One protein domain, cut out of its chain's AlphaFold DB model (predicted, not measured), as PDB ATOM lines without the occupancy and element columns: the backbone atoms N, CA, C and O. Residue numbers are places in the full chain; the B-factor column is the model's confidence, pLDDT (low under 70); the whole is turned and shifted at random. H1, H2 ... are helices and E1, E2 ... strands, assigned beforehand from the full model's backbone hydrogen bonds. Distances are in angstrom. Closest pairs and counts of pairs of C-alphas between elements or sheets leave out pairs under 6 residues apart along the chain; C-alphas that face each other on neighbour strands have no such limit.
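What this domain is: This is residues 13 to 113 of the 117 residues of an uncharacterized protein of Phytophthora cactorum (UniProt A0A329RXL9). A twisted sheet of four strands, E1 to E4, has the helix H1 over one face and no helix over the other; a long link after E4 leads away from this body to the helix H3, whose residues 104 to 109 stick out free. The short helix H2 sits beyond the sheet, at the end where E2 finishes and E3 starts. The printed part has 101 residues, with three named helices and four named strands in the order H1 E1 E2 H2 E3 E4 H3; the sheet runs E1 E2 E3 E4, antiparallel throughout, and the class is mixed, helices and strands. The whole is loose, with a radius of gyration of the C-alphas of 16.6 A, and flat, spanning 47 by 45 by 16 A.

Where its parts are: H1, residues 13 to 20, begins at C-alpha 13 (177.004, 138.711, 193.320) and is 11.0 A long. E1, residues 25 to 34, is 24.8 A long and bends by 62 degrees at residue 28. E2, residues 45 to 53, is 26.2 A long and ends at C-alpha 53 (165.130, 149.621, 207.619). H2 holds residues 56 to 60. E3, residues 70 to 76, is 19.6 A long, and E4, residues 82 to 87, is 16.4 A long. H3, residues 104 to 113, is 14.2 A long and ends at C-alpha 113 (192.841, 125.161, 203.505).

How they stand to each other: In the sheet, E1 and E4 are the edge strands. E1 and E2 form a hairpin, antiparallel at 160 degrees, with N 31 and O 48 within hydrogen-bond range at 2.9 A. E2 and E3 are antiparallel at 160 degrees, with N 49 and O 73 at 2.8 A. E3 and E4 form a hairpin, antiparallel at 164 degrees, with N 72 and O 85 at 2.8 A. H1 is on the sheet at a height over the sheet of 9.4 A; it lies over E3 and runs along the strands, at 14 degrees to E3 on the local plane. The closest C-alphas of H1 and E4 are those of Ala 15 and Val 82, 6.5 A apart. H2 and H3 are not on the sheet, and H1, H2 and H3 are apart from one another. In H1, H2 and H3 every O i to N i+4 pair is within hydrogen-bond range.

The domain as a whole: The two C-alphas farthest apart are those of Tyr 64 and Leu 113, 49.4 A. The printed part has no cut. The link from E4 to H3 is long, with 16 residues, 88 to 103. The mean pLDDT of the printed part is 88.3; residues 40, 41 and 43 are under 70.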
ATOM      1  N   GLU A  13     175.917 138.915 192.371       85.25
ATOM      2  CA  GLU A  13     177.004 138.711 193.320       85.25
ATOM      3  C   GLU A  13     177.390 140.034 193.992       85.25
ATOM      4  O   GLU A  13     177.403 140.128 195.224       85.25
ATOM      5  N   ASP A  14     177.607 141.083 193.196       88.12
ATOM      6  CA  ASP A  14     177.933 142.419 193.699       88.12
ATOM      7  C   ASP A  14     176.766 143.015 194.485       88.12
ATOM      8  O   ASP A  14     176.962 143.613 195.545       88.12
ATOM      9  N   ALA A  15     175.528 142.799 194.029       89.25
ATOM     10  CA  ALA A  15     174.335 143.206 194.762       89.25
ATOM     11  C   ALA A  15     174.291 142.585 196.163       89.25
ATOM     12  O   ALA A  15     173.963 143.268 197.134       89.25
ATOM     13  N   VAL A  16     174.634 141.300 196.298       88.12
ATOM     14  CA  VAL A  16     174.686 140.622 197.600       88.12
ATOM     15  C   VAL A  16     175.725 141.273 198.516       88.12
ATOM     16  O   VAL A  16     175.419 141.525 199.685       88.12
ATOM     17  N   LEU A  17     176.909 141.603 197.996       86.94
ATOM     18  CA  LEU A  17     177.962 142.285 198.759       86.94
ATOM     19  C   LEU A  17     177.542 143.701 199.180       86.94
ATOM     20  O   LEU A  17     177.696 144.074 200.347       86.94
ATOM     21  N   LEU A  18     176.930 144.469 198.275       88.62
ATOM     22  CA  LEU A  18     176.394 145.795 198.584       88.62
ATOM     23  C   LEU A  18     175.347 145.722 199.699       88.62
ATOM     24  O   LEU A  18     175.428 146.472 200.672       88.62
ATOM     25  N   LEU A  19     174.404 144.779 199.617       88.50
ATOM     26  CA  LEU A  19     173.351 144.600 200.622       88.50
ATOM     27  C   LEU A  19     173.901 144.209 202.001       88.50
ATOM     28  O   LEU A  19     173.334 144.620 203.015       88.50
ATOM     29  N   GLN A  20     175.008 143.469 202.068       83.81
ATOM     30  CA  GLN A  20     175.703 143.171 203.332       83.81
ATOM     31  C   GLN A  20     176.337 144.416 203.940       83.81
ATOM     32  O   GLN A  20     176.262 144.649 205.150       83.81
ATOM     33  N   GLY A  21     176.909 145.259 203.082       84.31
ATOM     34  CA  GLY A  21     177.431 146.564 203.444       84.31
ATOM     35  C   GLY A  21     176.356 147.534 203.929       84.31
ATOM     36  O   GLY A  21     176.711 148.595 204.427       84.31
ATOM     37  N   MET A  22     175.057 147.207 203.873       87.88
ATOM     38  CA  MET A  22     173.937 148.051 204.320       87.88
ATOM     39  C   MET A  22     173.421 147.665 205.711       87.88
ATOM     40  O   MET A  22     173.647 146.564 206.205       87.88
ATOM     41  N   LYS A  23     172.747 148.601 206.397       90.44
ATOM     42  CA  LYS A  23     172.127 148.287 207.691       90.44
ATOM     43  C   LYS A  23     171.058 147.223 207.496       90.44
ATOM     44  O   LYS A  23     170.441 147.169 206.436       90.44
ATOM     45  N   THR A  24     170.785 146.459 208.550       90.81
ATOM     46  CA  THR A  24     169.751 145.421 208.553       90.81
ATOM     47  C   THR A  24     168.434 145.958 207.997       90.81
ATOM     48  O   THR A  24     167.882 146.938 208.511       90.81
ATOM     49  N   CYS A  25     167.928 145.292 206.967       91.25
ATOM     50  CA  CYS A  25     166.683 145.610 206.288       91.25
ATOM     51  C   CYS A  25     165.747 144.399 206.340       91.25
ATOM     52  O   CYS A  25     166.202 143.259 206.396       91.25
ATOM     53  N   LYS A  26     164.437 144.644 206.283       92.88
ATOM     54  CA  LYS A  26     163.414 143.601 206.131       92.88
ATOM     55  C   LYS A  26     162.608 143.841 204.866       92.88
ATOM     56  O   LYS A  26     162.262 144.986 204.566       92.88
ATOM     57  N   THR A  27     162.285 142.779 204.143       95.50
ATOM     58  CA  THR A  27     161.418 142.867 202.968       95.50
ATOM     59  C   THR A  27     159.999 143.228 203.392       95.50
ATOM     60  O   THR A  27     159.450 142.621 204.306       95.50
ATOM     61  N   VAL A  28     159.415 144.227 202.736       95.62
ATOM     62  CA  VAL A  28     158.040 144.695 202.983       95.62
ATOM     63  C   VAL A  28     157.130 144.507 201.779       95.62
ATOM     64  O   VAL A  28     155.917 144.461 201.935       95.62
ATOM     65  N   LYS A  29     157.698 144.390 200.577       96.00
ATOM     66  CA  LYS A  29     156.943 144.103 199.359       96.00
ATOM     67  C   LYS A  29     157.782 143.251 198.421       96.00
ATOM     68  O   LYS A  29     158.970 143.518 198.251       96.00
ATOM     69  N   ILE A  30     157.150 142.265 197.796       96.31
ATOM     70  CA  ILE A  30     157.692 141.511 196.666       96.31
ATOM     71  C   ILE A  30     156.598 141.460 195.608       96.31
ATOM     72  O   ILE A  30     155.447 141.180 195.928       96.31
ATOM     73  N   GLN A  31     156.948 141.751 194.362       94.88
ATOM     74  CA  GLN A  31     156.018 141.707 193.244       94.88
ATOM     75  C   GLN A  31     156.758 141.337 191.958       94.88
ATOM     76  O   GLN A  31     157.937 141.656 191.796       94.88
ATOM     77  N   LEU A  32     156.057 140.664 191.047       93.50
ATOM     78  CA  LEU A  32     156.518 140.454 189.680       93.50
ATOM     79  C   LEU A  32     155.969 141.566 188.779       93.50
ATOM     80  O   LEU A  32     154.795 141.919 188.878       93.50
ATOM     81  N   MET A  33     156.821 142.135 187.933       90.31
ATOM     82  CA  MET A  33     156.490 143.245 187.038       90.31
ATOM     83  C   MET A  33     157.117 143.033 185.659       90.31
ATOM     84  O   MET A  33     157.981 142.171 185.502       90.31
ATOM     85  N   SER A  34     156.702 143.818 184.665       86.75
ATOM     86  CA  SER A  34     157.386 143.867 183.373       86.75
ATOM     87  C   SER A  34     158.817 144.382 183.544       86.75
ATOM     88  O   SER A  34     159.076 145.327 184.291       86.75
ATOM     89  N   CYS A  35     159.764 143.729 182.875       85.81
ATOM     90  CA  CYS A  35     161.164 144.106 182.945       85.81
ATOM     91  C   CYS A  35     161.431 145.372 182.127       85.81
ATOM     92  O   CYS A  35     161.128 145.414 180.939       85.81
ATOM     93  N   THR A  36     162.044 146.371 182.759       81.62
ATOM     94  CA  THR A  36     162.499 147.610 182.109       81.62
ATOM     95  C   THR A  36     164.024 147.721 182.009       81.62
ATOM     96  O   THR A  36     164.514 148.673 181.410       81.62
ATOM     97  N   LEU A  37     164.775 146.771 182.586       75.19
ATOM     98  CA  LEU A  37     166.246 146.789 182.598       75.19
ATOM     99  C   LEU A  37     166.856 146.157 181.339       75.19
ATOM    100  O   LEU A  37     167.839 146.666 180.815       75.19
ATOM    101  N   CYS A  38     166.282 145.060 180.833       76.12
ATOM    102  CA  CYS A  38     166.821 144.382 179.653       76.12
ATOM    103  C   CYS A  38     166.203 144.933 178.360       76.12
ATOM    104  O   CYS A  38     164.983 145.022 178.240       76.12
ATOM    105  N   SER A  39     167.025 145.228 177.351       70.94
ATOM    106  CA  SER A  39     166.592 145.779 176.052       70.94
ATOM    107  C   SER A  39     165.985 144.745 175.089       70.94
ATOM    108  O   SER A  39     166.108 144.877 173.874       70.94
ATOM    109  N   THR A  40     165.374 143.675 175.594       68.81
ATOM    110  CA  THR A  40     164.873 142.586 174.743       68.81
ATOM    111  C   THR A  40     163.421 142.796 174.331       68.81
ATOM    112  O   THR A  40     162.619 143.328 175.089       68.81
ATOM    113  N   SER A  41     163.085 142.340 173.124       65.50
ATOM    114  CA  SER A  41     161.773 142.502 172.491       65.50
ATOM    115  C   SER A  41     160.653 141.632 173.081       65.50
ATOM    116  O   SER A  41     159.484 141.929 172.856       65.50
ATOM    117  N   ALA A  42     160.976 140.574 173.830       72.00
ATOM    118  CA  ALA A  42     159.987 139.689 174.449       72.00
ATOM    119  C   ALA A  42     159.492 140.233 175.807       72.00
ATOM    120  O   ALA A  42     160.305 140.747 176.583       72.00
ATOM    121  N   PRO A  43     158.193 140.085 176.149       66.81
ATOM    122  CA  PRO A  43     157.675 140.480 177.455       66.81
ATOM    123  C   PRO A  43     158.350 139.653 178.549       66.81
ATOM    124  O   PRO A  43     158.152 138.444 178.655       66.81
ATOM    125  N   ARG A  44     159.173 140.317 179.363       82.19
ATOM    126  CA  ARG A  44     159.948 139.677 180.428       82.19
ATOM    127  C   ARG A  44     159.466 140.078 181.802       82.19
ATOM    128  O   ARG A  44     158.933 141.170 182.005       82.19
ATOM    129  N   SER A  45     159.722 139.195 182.755       86.75
ATOM    130  CA  SER A  45     159.435 139.427 184.159       86.75
ATOM    131  C   SER A  45     160.658 139.941 184.912       86.75
ATOM    132  O   SER A  45     161.799 139.536 184.690       86.75
ATOM    133  N   MET A  46     160.398 140.840 185.845       91.69
ATOM    134  CA  MET A  46     161.350 141.388 186.791       91.69
ATOM    135  C   MET A  46     160.771 141.237 188.189       91.69
ATOM    136  O   MET A  46     159.578 141.457 188.417       91.69
ATOM    137  N   ARG A  47     161.619 140.870 189.146       94.69
ATOM    138  CA  ARG A  47     161.234 140.788 190.551       94.69
ATOM    139  C   ARG A  47     161.543 142.112 191.235       94.69
ATOM    140  O   ARG A  47     162.699 142.418 191.512       94.69
ATOM    141  N   TYR A  48     160.492 142.859 191.540       94.25
ATOM    142  CA  TYR A  48     160.549 144.073 192.341       94.25
ATOM    143  C   TYR A  48     160.450 143.721 193.827       94.25
ATOM    144  O   TYR A  48     159.496 143.071 194.263       94.25
ATOM    145  N   LYS A  49     161.424 144.157 194.625       95.88
ATOM    146  CA  LYS A  49     161.423 144.028 196.085       95.88
ATOM    147  C   LYS A  49     161.561 145.403 196.718       95.88
ATOM    148  O   LYS A  49     162.411 146.192 196.322       95.88
ATOM    149  N   VAL A  50     160.769 145.665 197.749       96.00
ATOM    150  CA  VAL A  50     160.958 146.820 198.633       96.00
ATOM    151  C   VAL A  50     161.352 146.307 199.997       96.00
ATOM    152  O   VAL A  50     160.693 145.421 200.548       96.00
ATOM    153  N   LEU A  51     162.399 146.891 200.558       95.38
ATOM    154  CA  LEU A  51     162.857 146.640 201.907       95.38
ATOM    155  C   LEU A  51     162.738 147.918 202.735       95.38
ATOM    156  O   LEU A  51     162.897 149.030 202.233       95.38
ATOM    157  N   SER A  52     162.457 147.752 204.020       94.44
ATOM    158  CA  SER A  52     162.468 148.823 205.018       94.44
ATOM    159  C   SER A  52     163.631 148.625 205.980       94.44
ATOM    160  O   SER A  52     164.082 147.495 206.193       94.44
ATOM    161  N   CYS A  53     164.116 149.716 206.576       93.00
ATOM    162  CA  CYS A  53     165.130 149.621 207.619       93.00
ATOM    163  C   CYS A  53     164.581 148.851 208.831       93.00
ATOM    164  O   CYS A  53     163.497 149.138 209.336       93.00
ATOM    165  N   ALA A  54     165.351 147.871 209.299       91.44
ATOM    166  CA  ALA A  54     165.067 147.075 210.489       91.44
ATOM    167  C   ALA A  54     166.114 147.288 211.601       91.44
ATOM    168  O   ALA A  54     166.042 146.617 212.629       91.44
ATOM    169  N   CYS A  55     167.063 148.209 211.400       91.50
ATOM    170  CA  CYS A  55     168.122 148.542 212.355       91.50
ATOM    171  C   CYS A  55     167.541 149.035 213.680       91.50
ATOM    172  O   CYS A  55     166.743 149.972 213.677       91.50
ATOM    173  N   GLN A  56     167.991 148.450 214.793       91.56
ATOM    174  CA  GLN A  56     167.500 148.800 216.125       91.56
ATOM    175  C   GLN A  56     167.736 150.280 216.447       91.56
ATOM    176  O   GLN A  56     166.781 150.979 216.743       91.56
ATOM    177  N   TYR A  57     168.934 150.813 216.185       93.31
ATOM    178  CA  TYR A  57     169.213 152.241 216.386       93.31
ATOM    179  C   TYR A  57     168.307 153.182 215.584       93.31
ATOM    180  O   TYR A  57     168.019 154.290 216.022       93.31
ATOM    181  N   CYS A  58     167.865 152.769 214.390       92.38
ATOM    182  CA  CYS A  58     166.924 153.575 213.613       92.38
ATOM    183  C   CYS A  58     165.496 153.474 214.163       92.38
ATOM    184  O   CYS A  58     164.729 154.406 213.959       92.38
ATOM    185  N   LYS A  59     165.135 152.367 214.826       91.31
ATOM    186  CA  LYS A  59     163.856 152.234 215.538       91.31
ATOM    187  C   LYS A  59     163.867 153.049 216.829       91.31
ATOM    188  O   LYS A  59     162.922 153.782 217.065       91.31
ATOM    189  N   ASP A  60     164.948 152.980 217.602       92.44
ATOM    190  CA  ASP A  60     165.071 153.679 218.889       92.44
ATOM    191  C   ASP A  60     165.095 155.203 218.723       92.44
ATOM    192  O   ASP A  60     164.596 155.925 219.577       92.44
ATOM    193  N   ALA A  61     165.631 155.701 217.601       91.44
ATOM    194  CA  ALA A  61     165.607 157.127 217.277       91.44
ATOM    195  C   ALA A  61     164.185 157.661 217.018       91.44
ATOM    196  O   ALA A  61     163.934 158.848 217.207       91.44
ATOM    197  N   VAL A  62     163.259 156.807 216.566       88.25
ATOM    198  CA  VAL A  62     161.872 157.181 216.240       88.25
ATOM    199  C   VAL A  62     160.881 156.066 216.625       88.25
ATOM    200  O   VAL A  62     160.239 155.470 215.758       88.25
ATOM    201  N   PRO A  63     160.706 155.773 217.925       83.44
ATOM    202  CA  PRO A  63     160.038 154.551 218.394       83.44
ATOM    203  C   PRO A  63     158.568 154.433 217.967       83.44
ATOM    204  O   PRO A  63     158.039 153.328 217.863       83.44
ATOM    205  N   TYR A  64     157.919 155.560 217.671       87.62
ATOM    206  CA  TYR A  64     156.506 155.617 217.293       87.62
ATOM    207  C   TYR A  64     156.271 155.803 215.792       87.62
ATOM    208  O   TYR A  64     155.123 155.827 215.359       87.62
ATOM    209  N   MET A  65     157.328 155.934 214.983       85.19
ATOM    210  CA  MET A  65     157.212 156.179 213.545       85.19
ATOM    211  C   MET A  65     157.794 155.027 212.735       85.19
ATOM    212  O   MET A  65     158.791 154.397 213.088       85.19
ATOM    213  N   THR A  66     157.198 154.779 211.571       81.75
ATOM    214  CA  THR A  66     157.817 153.877 210.599       81.75
ATOM    215  C   THR A  66     159.048 154.561 210.012       81.75
ATOM    216  O   THR A  66     158.966 155.698 209.557       81.75
ATOM    217  N   SER A  67     160.185 153.859 209.979       82.56
ATOM    218  CA  SER A  67     161.408 154.390 209.366       82.56
ATOM    219  C   SER A  67     161.131 154.848 207.923       82.56
ATOM    220  O   SER A  67     160.546 154.067 207.165       82.56
ATOM    221  N   PRO A  68     161.529 156.070 207.522       85.25
ATOM    222  CA  PRO A  68     161.254 156.590 206.184       85.25
ATOM    223  C   PRO A  68     162.095 155.893 205.109       85.25
ATOM    224  O   PRO A  68     161.633 155.743 203.980       85.25
ATOM    225  N   ARG A  69     163.281 155.378 205.467       92.31
ATOM    226  CA  ARG A  69     164.179 154.680 204.544       92.31
ATOM    227  C   ARG A  69     163.510 153.478 203.873       92.31
ATOM    228  O   ARG A  69     162.977 152.570 204.533       92.31
ATOM    229  N   ARG A  70     163.610 153.423 202.550       94.69
ATOM    230  CA  ARG A  70     163.213 152.308 201.691       94.69
ATOM    231  C   ARG A  70     164.364 151.947 200.765       94.69
ATOM    232  O   ARG A  70     165.040 152.819 200.241       94.69
ATOM    233  N   LEU A  71     164.551 150.657 200.541       95.19
ATOM    234  CA  LEU A  71     165.454 150.143 199.521       95.19
ATOM    235  C   LEU A  71     164.626 149.397 198.482       95.19
ATOM    236  O   LEU A  71     163.917 148.451 198.829       95.19
ATOM    237  N   LYS A  72     164.685 149.833 197.231       95.31
ATOM    238  CA  LYS A  72     164.052 149.173 196.092       95.31
ATOM    239  C   LYS A  72     165.112 148.347 195.383       95.31
ATOM    240  O   LYS A  72     166.188 148.854 195.095       95.31
ATOM    241  N   ILE A  73     164.803 147.084 195.139       94.75
ATOM    242  CA  ILE A  73     165.663 146.157 194.412       94.75
ATOM    243  C   ILE A  73     164.857 145.620 193.242       94.75
ATOM    244  O   ILE A  73     163.765 145.077 193.433       94.75
ATOM    245  N   LEU A  74     165.399 145.763 192.045       93.69
ATOM    246  CA  LEU A  74     164.821 145.271 190.808       93.69
ATOM    247  C   LEU A  74     165.756 144.201 190.265       93.69
ATOM    248  O   LEU A  74     166.915 144.485 190.006       93.69
ATOM    249  N   VAL A  75     165.269 142.970 190.130       93.25
ATOM    250  CA  VAL A  75     166.069 141.851 189.610       93.25
ATOM    251  C   VAL A  75     165.475 141.392 188.289       93.25
ATOM    252  O   VAL A  75     164.320 140.944 188.262       93.25
ATOM    253  N   CYS A  76     166.241 141.487 187.204       90.94
ATOM    254  CA  CYS A  76     165.865 140.877 185.932       90.94
ATOM    255  C   CYS A  76     165.878 139.351 186.083       90.94
ATOM    256  O   CYS A  76     166.859 138.792 186.557       90.94
ATOM    257  N   GLN A  77     164.803 138.656 185.698       90.75
ATOM    258  CA  GLN A  77     164.780 137.191 185.814       90.75
ATOM    259  C   GLN A  77     165.571 136.466 184.721       90.75
ATOM    260  O   GLN A  77     165.825 135.278 184.870       90.75
ATOM    261  N   GLU A  78     165.957 137.171 183.658       87.19
ATOM    262  CA  GLU A  78     166.733 136.601 182.557       87.19
ATOM    263  C   GLU A  78     168.234 136.749 182.804       87.19
ATOM    264  O   GLU A  78     168.964 135.770 182.889       87.19
ATOM    265  N   THR A  79     168.698 137.995 182.920       87.00
ATOM    266  CA  THR A  79     170.128 138.306 183.011       87.00
ATOM    267  C   THR A  79     170.641 138.253 184.441       87.00
ATOM    268  O   THR A  79     171.843 138.293 184.661       87.00
ATOM    269  N   SER A  80     169.740 138.160 185.425       88.06
ATOM    270  CA  SER A  80     170.050 138.305 186.853       88.06
ATOM    271  C   SER A  80     170.668 139.655 187.236       88.06
ATOM    272  O   SER A  80     171.084 139.821 188.380       88.06
ATOM    273  N   ASP A  81     170.652 140.636 186.329       88.38
ATOM    274  CA  ASP A  81     171.069 142.004 186.618       88.38
ATOM    275  C   ASP A  81     170.182 142.618 187.699       88.38
ATOM    276  O   ASP A  81     168.947 142.468 187.694       88.38
ATOM    277  N   VAL A  82     170.822 143.335 188.618       91.50
ATOM    278  CA  VAL A  82     170.172 143.944 189.770       91.50
ATOM    279  C   VAL A  82     170.330 145.454 189.719       91.50
ATOM    280  O   VAL A  82     171.437 145.973 189.649       91.50
ATOM    281  N   ASP A  83     169.219 146.171 189.828       92.62
ATOM    282  CA  ASP A  83     169.208 147.611 190.077       92.62
ATOM    283  C   ASP A  83     168.766 147.886 191.519       92.62
ATOM    284  O   ASP A  83     167.811 147.280 192.027       92.62
ATOM    285  N   ILE A  84     169.494 148.765 192.207       92.69
ATOM    286  CA  ILE A  84     169.314 149.055 193.633       92.69
ATOM    287  C   ILE A  84     169.124 150.559 193.808       92.69
ATOM    288  O   ILE A  84     170.014 151.350 193.511       92.69
ATOM    289  N   HIS A  85     167.986 150.954 194.374       93.00
ATOM    290  CA  HIS A  85     167.660 152.353 194.625       93.00
ATOM    291  C   HIS A  85     167.256 152.586 196.083       93.00
ATOM    292  O   HIS A  85     166.279 152.018 196.578       93.00
ATOM    293  N   GLU A  86     167.994 153.449 196.775       92.06
ATOM    294  CA  GLU A  86     167.693 153.875 198.140       92.06
ATOM    295  C   GLU A  86     166.852 155.158 198.133       92.06
ATOM    296  O   GLU A  86     167.141 156.103 197.407       92.06
ATOM    297  N   GLN A  87     165.794 155.186 198.944       92.94
ATOM    298  CA  GLN A  87     164.884 156.318 199.082       92.94
ATOM    299  C   GLN A  87     164.707 156.682 200.558       92.94
ATOM    300  O   GLN A  87     164.326 155.834 201.367       92.94
ATOM    301  N   GLY A  88     164.901 157.962 200.881       91.56
ATOM    302  CA  GLY A  88     164.826 158.480 202.248       91.56
ATOM    303  C   GLY A  88     166.009 158.051 203.118       91.56
ATOM    304  O   GLY A  88     166.805 157.196 202.737       91.56
ATOM    305  N   ASP A  89     166.085 158.623 204.317       91.19
ATOM    306  CA  ASP A  89     167.266 158.503 205.170       91.19
ATOM    307  C   ASP A  89     167.083 157.566 206.363       91.19
ATOM    308  O   ASP A  89     165.981 157.281 206.850       91.19
ATOM    309  N   HIS A  90     168.217 157.090 206.876       91.25
ATOM    310  CA  HIS A  90     168.262 156.475 208.196       91.25
ATOM    311  C   HIS A  90     168.113 157.519 209.292       91.25
ATOM    312  O   HIS A  90     168.755 158.559 209.260       91.25
ATOM    313  N   GLN A  91     167.392 157.148 210.346       92.69
ATOM    314  CA  GLN A  91     167.170 158.022 211.504       92.69
ATOM    315  C   GLN A  91     168.337 158.053 212.490       92.69
ATOM    316  O   GLN A  91     168.398 158.878 213.389       92.69
ATOM    317  N   SER A  92     169.285 157.140 212.324       91.19
ATOM    318  CA  SER A  92     170.520 157.117 213.090       91.19
ATOM    319  C   SER A  92     171.671 156.848 212.137       91.19
ATOM    320  O   SER A  92     171.486 156.164 211.131       91.19
ATOM    321  N   ARG A  93     172.880 157.320 212.445       89.00
ATOM    322  CA  ARG A  93     174.104 156.892 211.742       89.00
ATOM    323  C   ARG A  93     174.651 155.579 212.307       89.00
ATOM    324  O   ARG A  93     175.241 154.808 211.557       89.00
ATOM    325  N   ALA A  94     174.354 155.270 213.572       90.00
ATOM    326  CA  ALA A  94     174.828 154.067 214.250       90.00
ATOM    327  C   ALA A  94     174.334 152.787 213.562       90.00
ATOM    328  O   ALA A  94     173.196 152.700 213.081       90.00
ATOM    329  N   ARG A  95     175.203 151.780 213.498       86.06
ATOM    330  CA  ARG A  95     174.936 150.476 212.892       86.06
ATOM    331  C   ARG A  95     175.195 149.397 213.935       86.06
ATOM    332  O   ARG A  95     176.214 149.435 214.611       86.06
ATOM    333  N   MET A  96     174.284 148.429 214.026       82.56
ATOM    334  CA  MET A  96     174.505 147.232 214.838       82.56
ATOM    335  C   MET A  96     175.706 146.454 214.293       82.56
ATOM    336  O   MET A  96     175.758 146.262 213.074       82.56
ATOM    337  N   PRO A  97     176.622 145.964 215.146       79.38
ATOM    338  CA  PRO A  97     177.646 145.024 214.714       79.38
ATOM    339  C   PRO A  97     176.987 143.869 213.953       79.38
ATOM    340  O   PRO A  97     176.121 143.173 214.486       79.38
ATOM    341  N   SER A  98     177.331 143.707 212.677       73.94
ATOM    342  CA  SER A  98     176.843 142.589 211.877       73.94
ATOM    343  C   SER A  98     177.795 141.419 212.034       73.94
ATOM    344  O   SER A  98     179.011 141.607 212.025       73.94
ATOM    345  N   LYS A  99     177.249 140.201 212.121       76.88
ATOM    346  CA  LYS A  99     178.076 139.002 211.988       76.88
ATOM    347  C   LYS A  99     178.852 139.085 210.666       76.88
ATOM    348  O   LYS A  99     178.234 139.428 209.653       76.88
ATOM    349  N   PRO A 100     180.164 138.793 210.664       73.88
ATOM    350  CA  PRO A 100     180.922 138.728 209.428       73.88
ATOM    351  C   PRO A 100     180.273 137.698 208.503       73.88
ATOM    352  O   PRO A 100     179.932 136.588 208.920       73.88
ATOM    353  N   PHE A 101     180.042 138.099 207.257       77.38
ATOM    354  CA  PHE A 101     179.513 137.211 206.236       77.38
ATOM    355  C   PHE A 101     180.678 136.506 205.546       77.38
ATOM    356  O   PHE A 101     181.556 137.162 204.998       77.38
ATOM    357  N   ILE A 102     180.665 135.174 205.570       82.81
ATOM    358  CA  ILE A 102     181.620 134.355 204.819       82.81
ATOM    359  C   ILE A 102     181.021 134.105 203.437       82.81
ATOM    360  O   ILE A 102     180.027 133.370 203.322       82.81
ATOM    361  N   THR A 103     181.611 134.710 202.404       82.44
ATOM    362  CA  THR A 103     181.172 134.530 201.013       82.44
ATOM    363  C   THR A 103     181.333 133.078 200.562       82.44
ATOM    364  O   THR A 103     182.136 132.345 201.140       82.44
ATOM    365  N   PRO A 104     180.592 132.614 199.538       83.69
ATOM    366  CA  PRO A 104     180.786 131.269 198.994       83.69
ATOM    367  C   PRO A 104     182.238 131.005 198.579       83.69
ATOM    368  O   PRO A 104     182.772 129.943 198.883       83.69
ATOM    369  N   GLN A 105     182.898 132.000 197.981       84.94
ATOM    370  CA  GLN A 105     184.308 131.922 197.603       84.94
ATOM    371  C   GLN A 105     185.227 131.819 198.827       84.94
ATOM    372  O   GLN A 105     186.071 130.930 198.882       84.94
ATOM    373  N   GLN A 106     185.026 132.667 199.844       88.19
ATOM    374  CA  GLN A 106     185.777 132.578 201.102       88.19
ATOM    375  C   GLN A 106     185.556 131.232 201.790       88.19
ATOM    376  O   GLN A 106     186.490 130.648 202.321       88.19
ATOM    377  N   ARG A 107     184.325 130.715 201.768       91.12
ATOM    378  CA  ARG A 107     183.982 129.417 202.346       91.12
ATOM    379  C   ARG A 107     184.686 128.280 201.617       91.12
ATOM    380  O   ARG A 107     185.212 127.405 202.290       91.12
ATOM    381  N   GLY A 108     184.697 128.306 200.285       93.94
ATOM    382  CA  GLY A 108     185.417 127.327 199.472       93.94
ATOM    383  C   GLY A 108     186.908 127.333 199.790       93.94
ATOM    384  O   GLY A 108     187.466 126.286 200.090       93.94
ATOM    385  N   PHE A 109     187.511 128.520 199.860       92.62
ATOM    386  CA  PHE A 109     188.918 128.670 200.225       92.62
ATOM    387  C   PHE A 109     189.223 128.178 201.651       92.62
ATOM    388  O   PHE A 109     190.170 127.432 201.861       92.62
ATOM    389  N   ILE A 110     188.386 128.516 202.641       94.81
ATOM    390  CA  ILE A 110     188.530 128.008 204.018       94.81
ATOM    391  C   ILE A 110     188.437 126.474 204.050       94.81
ATOM    392  O   ILE A 110     189.165 125.831 204.800       94.81
ATOM    393  N   GLN A 111     187.539 125.882 203.258       95.75
ATOM    394  CA  GLN A 111     187.391 124.427 203.166       95.75
ATOM    395  C   GLN A 111     188.586 123.755 202.491       95.75
ATOM    396  O   GLN A 111     188.944 122.653 202.890       95.75
ATOM    397  N   GLU A 112     189.176 124.392 201.482       96.38
ATOM    398  CA  GLU A 112     190.393 123.928 200.816       96.38
ATOM    399  C   GLU A 112     191.575 123.934 201.784       96.38
ATOM    400  O   GLU A 112     192.163 122.882 202.018       96.38
ATOM    401  N   LEU A 113     191.813 125.060 202.465       95.38
ATOM    402  CA  LEU A 113     192.841 125.161 203.505       95.38
ATOM    403  C   LEU A 113     192.656 124.112 204.607       95.38
ATOM    404  O   LEU A 113     193.622 123.528 205.080       95.38
TER     405      LEU A 113